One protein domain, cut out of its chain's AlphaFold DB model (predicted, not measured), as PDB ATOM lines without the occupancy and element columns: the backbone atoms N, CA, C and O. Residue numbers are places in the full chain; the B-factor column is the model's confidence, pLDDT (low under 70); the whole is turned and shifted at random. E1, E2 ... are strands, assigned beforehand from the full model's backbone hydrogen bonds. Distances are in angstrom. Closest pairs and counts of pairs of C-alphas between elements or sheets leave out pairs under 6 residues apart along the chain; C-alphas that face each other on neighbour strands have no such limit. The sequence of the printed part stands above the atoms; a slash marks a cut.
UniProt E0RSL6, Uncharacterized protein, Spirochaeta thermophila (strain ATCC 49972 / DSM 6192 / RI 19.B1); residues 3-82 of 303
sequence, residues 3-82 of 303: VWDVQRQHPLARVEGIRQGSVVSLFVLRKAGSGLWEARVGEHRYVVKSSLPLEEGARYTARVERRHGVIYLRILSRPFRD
ATOM      1  N   VAL A   3      14.155 -19.048  45.919       65.88
ATOM      2  CA  VAL A   3      14.027 -20.510  45.793       65.88
ATOM      3  C   VAL A   3      12.607 -20.933  46.186       65.88
ATOM      4  O   VAL A   3      12.101 -20.536  47.233       65.88
ATOM      5  N   TRP A   4      11.950 -21.705  45.327       65.19
ATOM      6  CA  TRP A   4      10.582 -22.206  45.458       65.19
ATOM      7  C   TRP A   4      10.567 -23.730  45.588       65.19
ATOM      8  O   TRP A   4      11.354 -24.433  44.945       65.19
ATOM      9  N   ASP A   5       9.627 -24.225  46.391       51.94
ATOM     10  CA  ASP A   5       9.276 -25.642  46.449       51.94
ATOM     11  C   ASP A   5       8.192 -25.932  45.403       51.94
ATOM     12  O   ASP A   5       7.096 -25.369  45.459       51.94
ATOM     13  N   VAL A   6       8.496 -26.813  44.450       49.97
ATOM     14  CA  VAL A   6       7.573 -27.185  43.367       49.97
ATOM     15  C   VAL A   6       6.352 -27.934  43.897       49.97
ATOM     16  O   VAL A   6       5.268 -27.793  43.343       49.97
ATOM     17  N   GLN A   7       6.502 -28.701  44.980       51.47
ATOM     18  CA  GLN A   7       5.404 -29.479  45.553       51.47
ATOM     19  C   GLN A   7       4.497 -28.621  46.433       51.47
ATOM     20  O   GLN A   7       3.293 -28.849  46.482       51.47
ATOM     21  N   ARG A   8       5.066 -27.626  47.124       52.12
ATOM     22  CA  ARG A   8       4.333 -26.836  48.127       52.12
ATOM     23  C   ARG A   8       3.823 -25.487  47.619       52.12
ATOM     24  O   ARG A   8       3.108 -24.833  48.358       52.12
ATOM     25  N   GLN A   9       4.200 -25.046  46.414       55.72
ATOM     26  CA  GLN A   9       3.834 -23.735  45.839       55.72
ATOM     27  C   GLN A   9       4.128 -22.523  46.752       55.72
ATOM     28  O   GLN A   9       3.556 -21.446  46.594       55.72
ATOM     29  N   HIS A  10       5.056 -22.680  47.697       52.41
ATOM     30  CA  HIS A  10       5.476 -21.638  48.625       52.41
ATOM     31  C   HIS A  10       6.983 -21.376  48.483       52.41
ATOM     32  O   HIS A  10       7.753 -22.295  48.176       52.41
ATOM     33  N   PRO A  11       7.440 -20.128  48.709       59.59
ATOM     34  CA  PRO A  11       8.863 -19.836  48.791       59.59
ATOM     35  C   PRO A  11       9.497 -20.634  49.935       59.59
ATOM     36  O   PRO A  11       8.972 -20.677  51.048       59.59
ATOM     37  N   LEU A  12      10.636 -21.271  49.661       63.19
ATOM     38  CA  LEU A  12      11.300 -22.124  50.638       63.19
ATOM     39  C   LEU A  12      11.908 -21.290  51.766       63.19
ATOM     40  O   LEU A  12      12.743 -20.407  51.547       63.19
ATOM     41  N   ALA A  13      11.543 -21.646  52.997       56.09
ATOM     42  CA  ALA A  13      12.210 -21.144  54.191       56.09
ATOM     43  C   ALA A  13      13.571 -21.826  54.413       56.09
ATOM     44  O   ALA A  13      14.432 -21.256  55.082       56.09
ATOM     45  N   ARG A  14      13.784 -23.036  53.871       59.78
ATOM     46  CA  ARG A  14      15.012 -23.833  54.029       59.78
ATOM     47  C   ARG A  14      15.381 -24.531  52.718       59.78
ATOM     48  O   ARG A  14      14.508 -25.049  52.036       59.78
ATOM     49  N   VAL A  15      16.674 -24.565  52.409       66.38
ATOM     50  CA  VAL A  15      17.261 -25.411  51.363       66.38
ATOM     51  C   VAL A  15      18.032 -26.519  52.082       66.38
ATOM     52  O   VAL A  15      18.806 -26.229  53.000       66.38
ATOM     53  N   GLU A  16      17.758 -27.781  51.756       68.25
ATOM     54  CA  GLU A  16      18.417 -28.922  52.403       68.25
ATOM     55  C   GLU A  16      19.931 -28.856  52.200       68.25
ATOM     56  O   GLU A  16      20.410 -28.499  51.131       68.25
ATOM     57  N   GLY A  17      20.689 -29.120  53.268       65.56
ATOM     58  CA  GLY A  17      22.154 -29.105  53.229       65.56
ATOM     59  C   GLY A  17      22.821 -27.726  53.112       65.56
ATOM     60  O   GLY A  17      24.047 -27.666  53.104       65.56
ATOM     61  N   ILE A  18      22.077 -26.609  53.062       70.12
ATOM     62  CA  ILE A  18      22.655 -25.291  52.744       70.12
ATOM     63  C   ILE A  18      22.410 -24.257  53.854       70.12
ATOM     64  O   ILE A  18      21.275 -23.978  54.242       70.12
ATOM     65  N   ARG A  19      23.496 -23.655  54.365       79.31
ATOM     66  CA  ARG A  19      23.470 -22.650  55.450       79.31
ATOM     67  C   ARG A  19      23.437 -21.216  54.906       79.31
ATOM     68  O   ARG A  19      23.979 -20.947  53.834       79.31
ATOM     69  N   GLN A  20      22.873 -20.278  55.671       84.19
ATOM     70  CA  GLN A  20      22.947 -18.843  55.358       84.19
ATOM     71  C   GLN A  20      24.406 -18.378  55.238       84.19
ATOM     72  O   GLN A  20      25.266 -18.828  55.989       84.19
ATOM     73  N   GLY A  21      24.678 -17.483  54.287       78.12
ATOM     74  CA  GLY A  21      26.017 -16.962  54.009       78.12
ATOM     75  C   GLY A  21      26.872 -17.876  53.129       78.12
ATOM     76  O   GLY A  21      27.860 -17.407  52.565       78.12
ATOM     77  N   SER A  22      26.474 -19.141  52.950       79.12
ATOM     78  CA  SER A  22      27.204 -20.089  52.106       79.12
ATOM     79  C   SER A  22      27.209 -19.640  50.649       79.12
ATOM     80  O   SER A  22      26.234 -19.072  50.148       79.12
ATOM     81  N   VAL A  23      28.306 -19.932  49.958       74.94
ATOM     82  CA  VAL A  23      28.400 -19.819  48.503       74.94
ATOM     83  C   VAL A  23      28.054 -21.176  47.902       74.94
ATOM     84  O   VAL A  23      28.572 -22.198  48.339       74.94
ATOM     85  N   VAL A  24      27.150 -21.188  46.928       75.06
ATOM     86  CA  VAL A  24      26.601 -22.395  46.305       75.06
ATOM     87  C   VAL A  24      26.659 -22.296  44.787       75.06
ATOM     88  O   VAL A  24      26.553 -21.210  44.215       75.06
ATOM     89  N   SER A  25      26.800 -23.447  44.133       74.94
ATOM     90  CA  SER A  25      26.661 -23.568  42.683       74.94
ATOM     91  C   SER A  25      25.191 -23.780  42.324       74.94
ATOM     92  O   SER A  25      24.578 -24.750  42.772       74.94
ATOM     93  N   LEU A  26      24.639 -22.887  41.504       82.62
ATOM     94  CA  LEU A  26      23.296 -22.959  40.929       82.62
ATOM     95  C   LEU A  26      23.413 -23.367  39.458       82.62
ATOM     96  O   LEU A  26      23.938 -22.596  38.666       82.62
ATOM     97  N   PHE A  27      22.907 -24.536  39.074       81.12
ATOM     98  CA  PHE A  27      22.872 -24.990  37.681       81.12
ATOM     99  C   PHE A  27      21.457 -24.894  37.114       81.12
ATOM    100  O   PHE A  27      20.555 -25.569  37.604       81.12
ATOM    101  N   VAL A  28      21.250 -24.065  36.097       84.31
ATOM    102  CA  VAL A  28      19.940 -23.843  35.479       84.31
ATOM    103  C   VAL A  28      19.658 -24.963  34.487       84.31
ATOM    104  O   VAL A  28      20.398 -25.156  33.529       84.31
ATOM    105  N   LEU A  29      18.593 -25.720  34.733       80.62
ATOM    106  CA  LEU A  29      18.234 -26.902  33.954       80.62
ATOM    107  C   LEU A  29      17.363 -26.551  32.758       80.62
ATOM    108  O   LEU A  29      17.657 -27.010  31.666       80.62
ATOM    109  N   ARG A  30      16.292 -25.781  32.982       83.94
ATOM    110  CA  ARG A  30      15.369 -25.325  31.935       83.94
ATOM    111  C   ARG A  30      14.482 -24.186  32.408       83.94
ATOM    112  O   ARG A  30      14.280 -23.996  33.612       83.94
ATOM    113  N   LYS A  31      13.900 -23.458  31.459       89.81
ATOM    114  CA  LYS A  31      12.855 -22.469  31.745       89.81
ATOM    115  C   LYS A  31      11.537 -23.175  32.091       89.81
ATOM    116  O   LYS A  31      11.072 -24.025  31.342       89.81
ATOM    117  N   ALA A  32      10.936 -22.820  33.224       84.06
ATOM    118  CA  ALA A  32       9.706 -23.435  33.744       84.06
ATOM    119  C   ALA A  32       8.480 -22.501  33.680       84.06
ATOM    120  O   ALA A  32       7.382 -22.881  34.073       84.06
ATOM    121  N   GLY A  33       8.660 -21.263  33.215       85.38
ATOM    122  CA  GLY A  33       7.588 -20.281  33.076       85.38
ATOM    123  C   GLY A  33       8.126 -18.859  32.941       85.38
ATOM    124  O   GLY A  33       9.333 -18.640  32.795       85.38
ATOM    125  N   SER A  34       7.237 -17.869  33.000       84.00
ATOM    126  CA  SER A  34       7.638 -16.459  32.963       84.00
ATOM    127  C   SER A  34       8.425 -16.092  34.230       84.00
ATOM    128  O   SER A  34       7.867 -15.987  35.322       84.00
ATOM    129  N   GLY A  35       9.749 -15.969  34.095       83.00
ATOM    130  CA  GLY A  35      10.667 -15.692  35.208       83.00
ATOM    131  C   GLY A  35      10.895 -16.863  36.173       83.00
ATOM    132  O   GLY A  35      11.538 -16.668  37.204       83.00
ATOM    133  N   LEU A  36      10.394 -18.065  35.858       86.38
ATOM    134  CA  LEU A  36      10.590 -19.290  36.640       86.38
ATOM    135  C   LEU A  36      11.548 -20.240  35.921       86.38
ATOM    136  O   LEU A  36      11.441 -20.450  34.713       86.38
ATOM    137  N   TRP A  37      12.449 -20.847  36.687       88.94
ATOM    138  CA  TRP A  37      13.504 -21.714  36.177       88.94
ATOM    139  C   TRP A  37      13.639 -22.952  37.043       88.94
ATOM    140  O   TRP A  37      13.693 -22.847  38.262       88.94
ATOM    141  N   GLU A  38      13.732 -24.120  36.430       87.81
ATOM    142  CA  GLU A  38      14.152 -25.324  37.136       87.81
ATOM    143  C   GLU A  38      15.675 -25.282  37.263       87.81
ATOM    144  O   GLU A  38      16.376 -25.087  36.271       87.81
ATOM    145  N   ALA A  39      16.202 -25.432  38.473       87.06
ATOM    146  CA  ALA A  39      17.629 -25.347  38.730       87.06
ATOM    147  C   ALA A  39      18.067 -26.331  39.818       87.06
ATOM    148  O   ALA A  39      17.315 -26.670  40.729       87.06
ATOM    149  N   ARG A  40      19.306 -26.802  39.733       82.25
ATOM    150  CA  ARG A  40      19.938 -27.647  40.743       82.25
ATOM    151  C   ARG A  40      20.837 -26.795  41.636       82.25
ATOM    152  O   ARG A  40      21.642 -26.019  41.126       82.25
ATOM    153  N   VAL A  41      20.709 -26.946  42.952       80.44
ATOM    154  CA  VAL A  41      21.583 -26.315  43.950       80.44
ATOM    155  C   VAL A  41      22.121 -27.418  44.854       80.44
ATOM    156  O   VAL A  41      21.356 -28.058  45.572       80.44
ATOM    157  N   GLY A  42      23.430 -27.673  44.787       74.25
ATOM    158  CA  GLY A  42      24.008 -28.884  45.380       74.25
ATOM    159  C   GLY A  42      23.462 -30.144  44.697       74.25
ATOM    160  O   GLY A  42      23.457 -30.231  43.468       74.25
ATOM    161  N   GLU A  43      22.979 -31.104  45.480       73.19
ATOM    162  CA  GLU A  43      22.402 -32.363  44.978       73.19
ATOM    163  C   GLU A  43      20.898 -32.263  44.688       73.19
ATOM    164  O   GLU A  43      20.319 -33.117  44.016       73.19
ATOM    165  N   HIS A  44      20.262 -31.181  45.131       77.12
ATOM    166  CA  HIS A  44      18.814 -31.044  45.118       77.12
ATOM    167  C   HIS A  44      18.333 -30.144  43.979       77.12
ATOM    168  O   HIS A  44      19.025 -29.234  43.513       77.12
ATOM    169  N   ARG A  45      17.110 -30.404  43.519       80.38
ATOM    170  CA  ARG A  45      16.454 -29.674  42.434       80.38
ATOM    171  C   ARG A  45      15.370 -28.764  43.000       80.38
ATOM    172  O   ARG A  45      14.551 -29.194  43.802       80.38
ATOM    173  N   TYR A  46      15.355 -27.525  42.531       85.19
ATOM    174  CA  TYR A  46      14.451 -26.471  42.966       85.19
ATOM    175  C   TYR A  46      13.881 -25.735  41.758       85.19
ATOM    176  O   TYR A  46      14.479 -25.732  40.682       85.19
ATOM    177  N   VAL A  47      12.751 -25.056  41.939       85.06
ATOM    178  CA  VAL A  47      12.357 -23.989  41.017       85.06
ATOM    179  C   VAL A  47      12.823 -22.673  41.604       85.06
ATOM    180  O   VAL A  47      12.698 -22.436  42.799       85.06
ATOM    181  N   VAL A  48      13.403 -21.811  40.785       84.56
ATOM    182  CA  VAL A  48      13.853 -20.488  41.191       84.56
ATOM    183  C   VAL A  48      13.113 -19.426  40.397       84.56
ATOM    184  O   VAL A  48      13.001 -19.502  39.173       84.56
ATOM    185  N   LYS A  49      12.610 -18.410  41.099       86.50
ATOM    186  CA  LYS A  49      12.079 -17.200  40.471       86.50
ATOM    187  C   LYS A  49      13.202 -16.184  40.338       86.50
ATOM    188  O   LYS A  49      13.795 -15.755  41.336       86.50
ATOM    189  N   SER A  50      13.501 -15.800  39.105       82.81
ATOM    190  CA  SER A  50      14.566 -14.862  38.772       82.81
ATOM    191  C   SER A  50      14.010 -13.664  38.021       82.81
ATOM    192  O   SER A  50      13.324 -13.826  37.017       82.81
ATOM    193  N   SER A  51      14.345 -12.466  38.493       79.06
ATOM    194  CA  SER A  51      14.217 -11.228  37.717       79.06
ATOM    195  C   SER A  51      15.405 -11.004  36.776       79.06
ATOM    196  O   SER A  51      15.337 -10.141  35.910       79.06
ATOM    197  N   LEU A  52      16.494 -11.760  36.950       79.62
ATOM    198  CA  LEU A  52      17.649 -11.742  36.056       79.62
ATOM    199  C   LEU A  52      17.412 -12.701  34.880       79.62
ATOM    200  O   LEU A  52      16.847 -13.781  35.112       79.62
ATOM    201  N   PRO A  53      17.883 -12.363  33.664       79.25
ATOM    202  CA  PRO A  53      17.890 -13.292  32.544       79.25
ATOM    203  C   PRO A  53      18.857 -14.435  32.867       79.25
ATOM    204  O   PRO A  53      20.068 -14.234  32.945       79.25
ATOM    205  N   LEU A  54      18.314 -15.624  33.131       83.50
ATOM    206  CA  LEU A  54      19.118 -16.836  33.257       83.50
ATOM    207  C   LEU A  54      19.216 -17.524  31.899       83.50
ATOM    208  O   LEU A  54      18.327 -17.388  31.059       83.50
ATOM    209  N   GLU A  55      20.288 -18.276  31.710       80.12
ATOM    210  CA  GLU A  55      20.511 -19.103  30.532       80.12
ATOM    211  C   GLU A  55      20.321 -20.576  30.894       80.12
ATOM    212  O   GLU A  55      20.810 -21.051  31.922       80.12
ATOM    213  N   GLU A  56      19.608 -21.309  30.045       82.69
ATOM    214  CA  GLU A  56      19.470 -22.758  30.172       82.69
ATOM    215  C   GLU A  56      20.836 -23.446  30.015       82.69
ATOM    216  O   GLU A  56      21.622 -23.094  29.137       82.69
ATOM    217  N   GLY A  57      21.155 -24.392  30.903       73.12
ATOM    218  CA  GLY A  57      22.454 -25.070  30.934       73.12
ATOM    219  C   GLY A  57      23.601 -24.249  31.540       73.12
ATOM    220  O   GLY A  57      24.746 -24.710  31.552       73.12
ATOM    221  N   ALA A  58      23.341 -23.051  32.072       76.31
ATOM    222  CA  ALA A  58      24.367 -22.246  32.730       76.31
ATOM    223  C   ALA A  58      24.487 -22.558  34.230       76.31
ATOM    224  O   ALA A  58      23.496 -22.781  34.932       76.31
ATOM    225  N   ARG A  59      25.720 -22.542  34.751       73.06
ATOM    226  CA  ARG A  59      26.017 -22.506  36.187       73.06
ATOM    227  C   ARG A  59      26.291 -21.077  36.634       73.06
ATOM    228  O   ARG A  59      26.923 -20.289  35.937       73.06
ATOM    229  N   TYR A  60      25.856 -20.761  37.840       79.06
ATOM    230  CA  TYR A  60      26.104 -19.490  38.498       79.06
ATOM    231  C   TYR A  60      26.637 -19.756  39.897       79.06
ATOM    232  O   TYR A  60      26.122 -20.612  40.619       79.06
ATOM    233  N   THR A  61      27.633 -18.980  40.311       76.25
ATOM    234  CA  THR A  61      28.018 -18.924  41.720       76.25
ATOM    235  C   THR A  61      27.057 -17.978  42.422       76.25
ATOM    236  O   THR A  61      26.905 -16.829  42.005       76.25
ATOM    237  N   ALA A  62      26.394 -18.440  43.477       84.06
ATOM    238  CA  ALA A  62      25.431 -17.645  44.225       84.06
ATOM    239  C   ALA A  62      25.730 -17.673  45.723       84.06
ATOM    240  O   ALA A  62      26.064 -18.715  46.275       84.06
ATOM    241  N   ARG A  63      25.570 -16.542  46.410       84.50
ATOM    242  CA  ARG A  63      25.542 -16.500  47.874       84.50
ATOM    243  C   ARG A  63      24.116 -16.683  48.363       84.50
ATOM    244  O   ARG A  63      23.194 -16.051  47.846       84.50
ATOM    245  N   VAL A  64      23.957 -17.516  49.383       84.81
ATOM    246  CA  VAL A  64      22.682 -17.722  50.062       84.81
ATOM    247  C   VAL A  64      22.462 -16.611  51.078       84.81
ATOM    248  O   VAL A  64      23.179 -16.501  52.071       84.81
ATOM    249  N   GLU A  65      21.445 -15.796  50.839       85.81
ATOM    250  CA  GLU A  65      20.978 -14.762  51.756       85.81
ATOM    251  C   GLU A  65      19.607 -15.149  52.321       85.81
ATOM    252  O   GLU A  65      18.830 -15.856  51.677       85.81
ATOM    253  N   ARG A  66      19.291 -14.678  53.528       83.31
ATOM    254  CA  ARG A  66      17.968 -14.855  54.131       83.31
ATOM    255  C   ARG A  66      17.408 -13.494  54.491       83.31
ATOM    256  O   ARG A  66      18.066 -12.734  55.198       83.31
ATOM    257  N   ARG A  67      16.212 -13.179  54.000       79.44
ATOM    258  CA  ARG A  67      15.507 -11.935  54.332       79.44
ATOM    259  C   ARG A  67      14.047 -12.269  54.602       79.44
ATOM    260  O   ARG A  67      13.452 -13.029  53.848       79.44
ATOM    261  N   HIS A  68      13.496 -11.761  55.703       82.12
ATOM    262  CA  HIS A  68      12.091 -11.976  56.090       82.12
ATOM    263  C   HIS A  68      11.640 -13.455  56.043       82.12
ATOM    264  O   HIS A  68      10.559 -13.771  55.563       82.12
ATOM    265  N   GLY A  69      12.498 -14.382  56.487       76.50
ATOM    266  CA  GLY A  69      12.194 -15.822  56.505       76.50
ATOM    267  C   GLY A  69      12.331 -16.557  55.163       76.50
ATOM    268  O   GLY A  69      12.252 -17.782  55.148       76.50
ATOM    269  N   VAL A  70      12.618 -15.855  54.060       77.19
ATOM    270  CA  VAL A  70      12.747 -16.422  52.705       77.19
ATOM    271  C   VAL A  70      14.218 -16.537  52.292       77.19
ATOM    272  O   VAL A  70      15.039 -15.683  52.646       77.19
ATOM    273  N   ILE A  71      14.562 -17.591  51.543       79.06
ATOM    274  CA  ILE A  71      15.906 -17.788  50.983       79.06
ATOM    275  C   ILE A  71      16.055 -17.102  49.621       79.06
ATOM    276  O   ILE A  71      15.277 -17.321  48.688       79.06
ATOM    277  N   TYR A  72      17.129 -16.325  49.507       84.12
ATOM    278  CA  TYR A  72      17.547 -15.619  48.308       84.12
ATOM    279  C   TYR A  72      18.885 -16.166  47.821       84.12
ATOM    280  O   TYR A  72      19.811 -16.382  48.600       84.12
ATOM    281  N   LEU A  73      19.010 -16.316  46.507       85.00
ATOM    282  CA  LEU A  73      20.284 -16.554  45.837       85.00
ATOM    283  C   LEU A  73      20.738 -15.242  45.195       85.00
ATOM    284  O   LEU A  73      20.109 -14.752  44.244       85.00
ATOM    285  N   ARG A  74      21.809 -14.654  45.739       87.06
ATOM    286  CA  ARG A  74      22.502 -13.504  45.153       87.06
ATOM    287  C   ARG A  74      23.591 -14.016  44.226       87.06
ATOM    288  O   ARG A  74      24.581 -14.564  44.697       87.06
ATOM    289  N   ILE A  75      23.409 -13.833  42.924       83.81
ATOM    290  CA  ILE A  75      24.419 -14.214  41.937       83.81
ATOM    291  C   ILE A  75      25.678 -13.368  42.136       83.81
ATOM    292  O   ILE A  75      25.601 -12.145  42.233       83.81
ATOM    293  N   LEU A  76      26.816 -14.048  42.247       69.31
ATOM    294  CA  LEU A  76      28.140 -13.464  42.448       69.31
ATOM    295  C   LEU A  76      28.981 -13.460  41.168       69.31
ATOM    296  O   LEU A  76      29.923 -12.682  41.072       69.31
ATOM    297  N   SER A  77      28.675 -14.336  40.208       60.34
ATOM    298  CA  SER A  77      29.468 -14.515  38.990       60.34
ATOM    299  C   SER A  77      28.641 -14.293  37.727       60.34
ATOM    300  O   SER A  77      27.418 -14.444  37.726       60.34
ATOM    301  N   ARG A  78      29.328 -14.010  36.617       56.41
ATOM    302  CA  ARG A  78      28.763 -14.183  35.271       56.41
ATOM    303  C   ARG A  78      28.358 -15.658  35.055       56.41
ATOM    304  O   ARG A  78      28.878 -16.521  35.779       56.41
ATOM    305  N   PRO A  79      27.425 -15.955  34.128       52.44
ATOM    306  CA  PRO A  79      27.108 -17.333  33.763       52.44
ATOM    307  C   PRO A  79      28.383 -18.069  33.353       52.44
ATOM    308  O   PRO A  79      29.160 -17.578  32.541       52.44
ATOM    309  N   PHE A  80      28.586 -19.249  33.923       48.47
ATOM    310  CA  PHE A  80      29.619 -20.190  33.526       48.47
ATOM    311  C   PHE A  80      28.909 -21.454  33.057       48.47
ATOM    312  O   PHE A  80      28.278 -22.141  33.857       48.47
ATOM    313  N   ARG A  81      28.912 -21.740  31.755       46.78
ATOM    314  CA  ARG A  81      28.290 -22.967  31.237       46.78
ATOM    315  C   ARG A  81      29.038 -24.172  31.816       46.78
ATOM    316  O   ARG A  81      30.247 -24.101  32.007       46.78
ATOM    317  N   ASP A  82      28.288 -25.198  32.234       41.16
ATOM    318  CA  ASP A  82      28.807 -26.391  32.925       41.16
ATOM    319  C   ASP A  82      30.134 -26.852  32.290       41.16
ATOM    320  O   ASP A  82      30.138 -27.084  31.083       41.16
TER     321      ASP A  82
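AT A GLANCE: This is residues 3 to 82 of the 303 residues of an uncharacterized protein of Spirochaeta thermophila (strain ATCC 49972 / DSM 6192 / RI 19.B1) (UniProt E0RSL6). Picture one five-stranded sheet curled like part of a barrel and left open between its edge strands E3 and E5, with no named helix. The unnamed residues 3 to 22 begin near that open gap, loop outward and come back to the start of E1, while the last residues fold back beside the start of E4. The printed part has 80 residues, with 39 in named elements, under half; the five strands come in the order E1, E2, E3, E4, E5, and the sheet's order is E3, E2, E1, E4, E5, all antiparallel. The class is all strand. The whole is compact, with a radius of gyration of the C-alphas of 11.5 A and spans of 29 by 25 by 23 A.

IN THESE COORDINATES: Start at Val 3, C-alpha (14.027, -20.510, 45.793), and pass through residues 3 to 22, which hold no named element. Find C-alpha 23 at (28.400, -19.819, 48.503); from there E1, residues 23 to 33, runs 25.9 A to C-alpha 33 at (7.588, -20.281, 33.076) and bends by 75 degrees at residue 30. Next come E2, residues 36 to 41, and E3, residues 44 to 49. E4, residues 58 to 67, spans 25.5 A and bends by 59 degrees at residue 61. E5, residues 70 to 75, ends at C-alpha 75, (24.419, -14.214, 41.937).

HOW THE PARTS SIT: Begin at the edge strand E3, which forms a hairpin with E2, antiparallel at 148 degrees; look for N 39 and O 46, 2.8 A apart. E2 and E1 are a hairpin too, at 147 degrees, with N 29 and O 38 at 2.8 A. E1, E2 and E3 form a meander, each strand the antiparallel neighbour of the one before. On the other side of E1 is E4, antiparallel; the C-alphas of residues 27 and 59 face each other at 4.3 A, and N 26 and O 60 are 2.9 A apart. With E4 these strands form a Greek key, a meander whose first strand is the antiparallel neighbour of the fourth. The hairpin of E4 and E5 stands at 140 degrees, with N 65 and O 72 at 2.8 A. The edge strands E3 and E5 are apart. Residues 58 to 59 of E4 also pair, antiparallel, with residues 80 to 81.

THE WHOLE: The sheet is strongly twisted, its C-alphas lying up to 10.1 A off their best plane. The two C-alphas farthest apart are those of His 68 and Asp 82, at 32.0 A. The printed part has no cut. The link from E3 to E4, 8 residues, is short; the other three links between strands are tight. The mean pLDDT of the printed part is 74.7, and residues 3 to 17 and 76 to 82 are under 70.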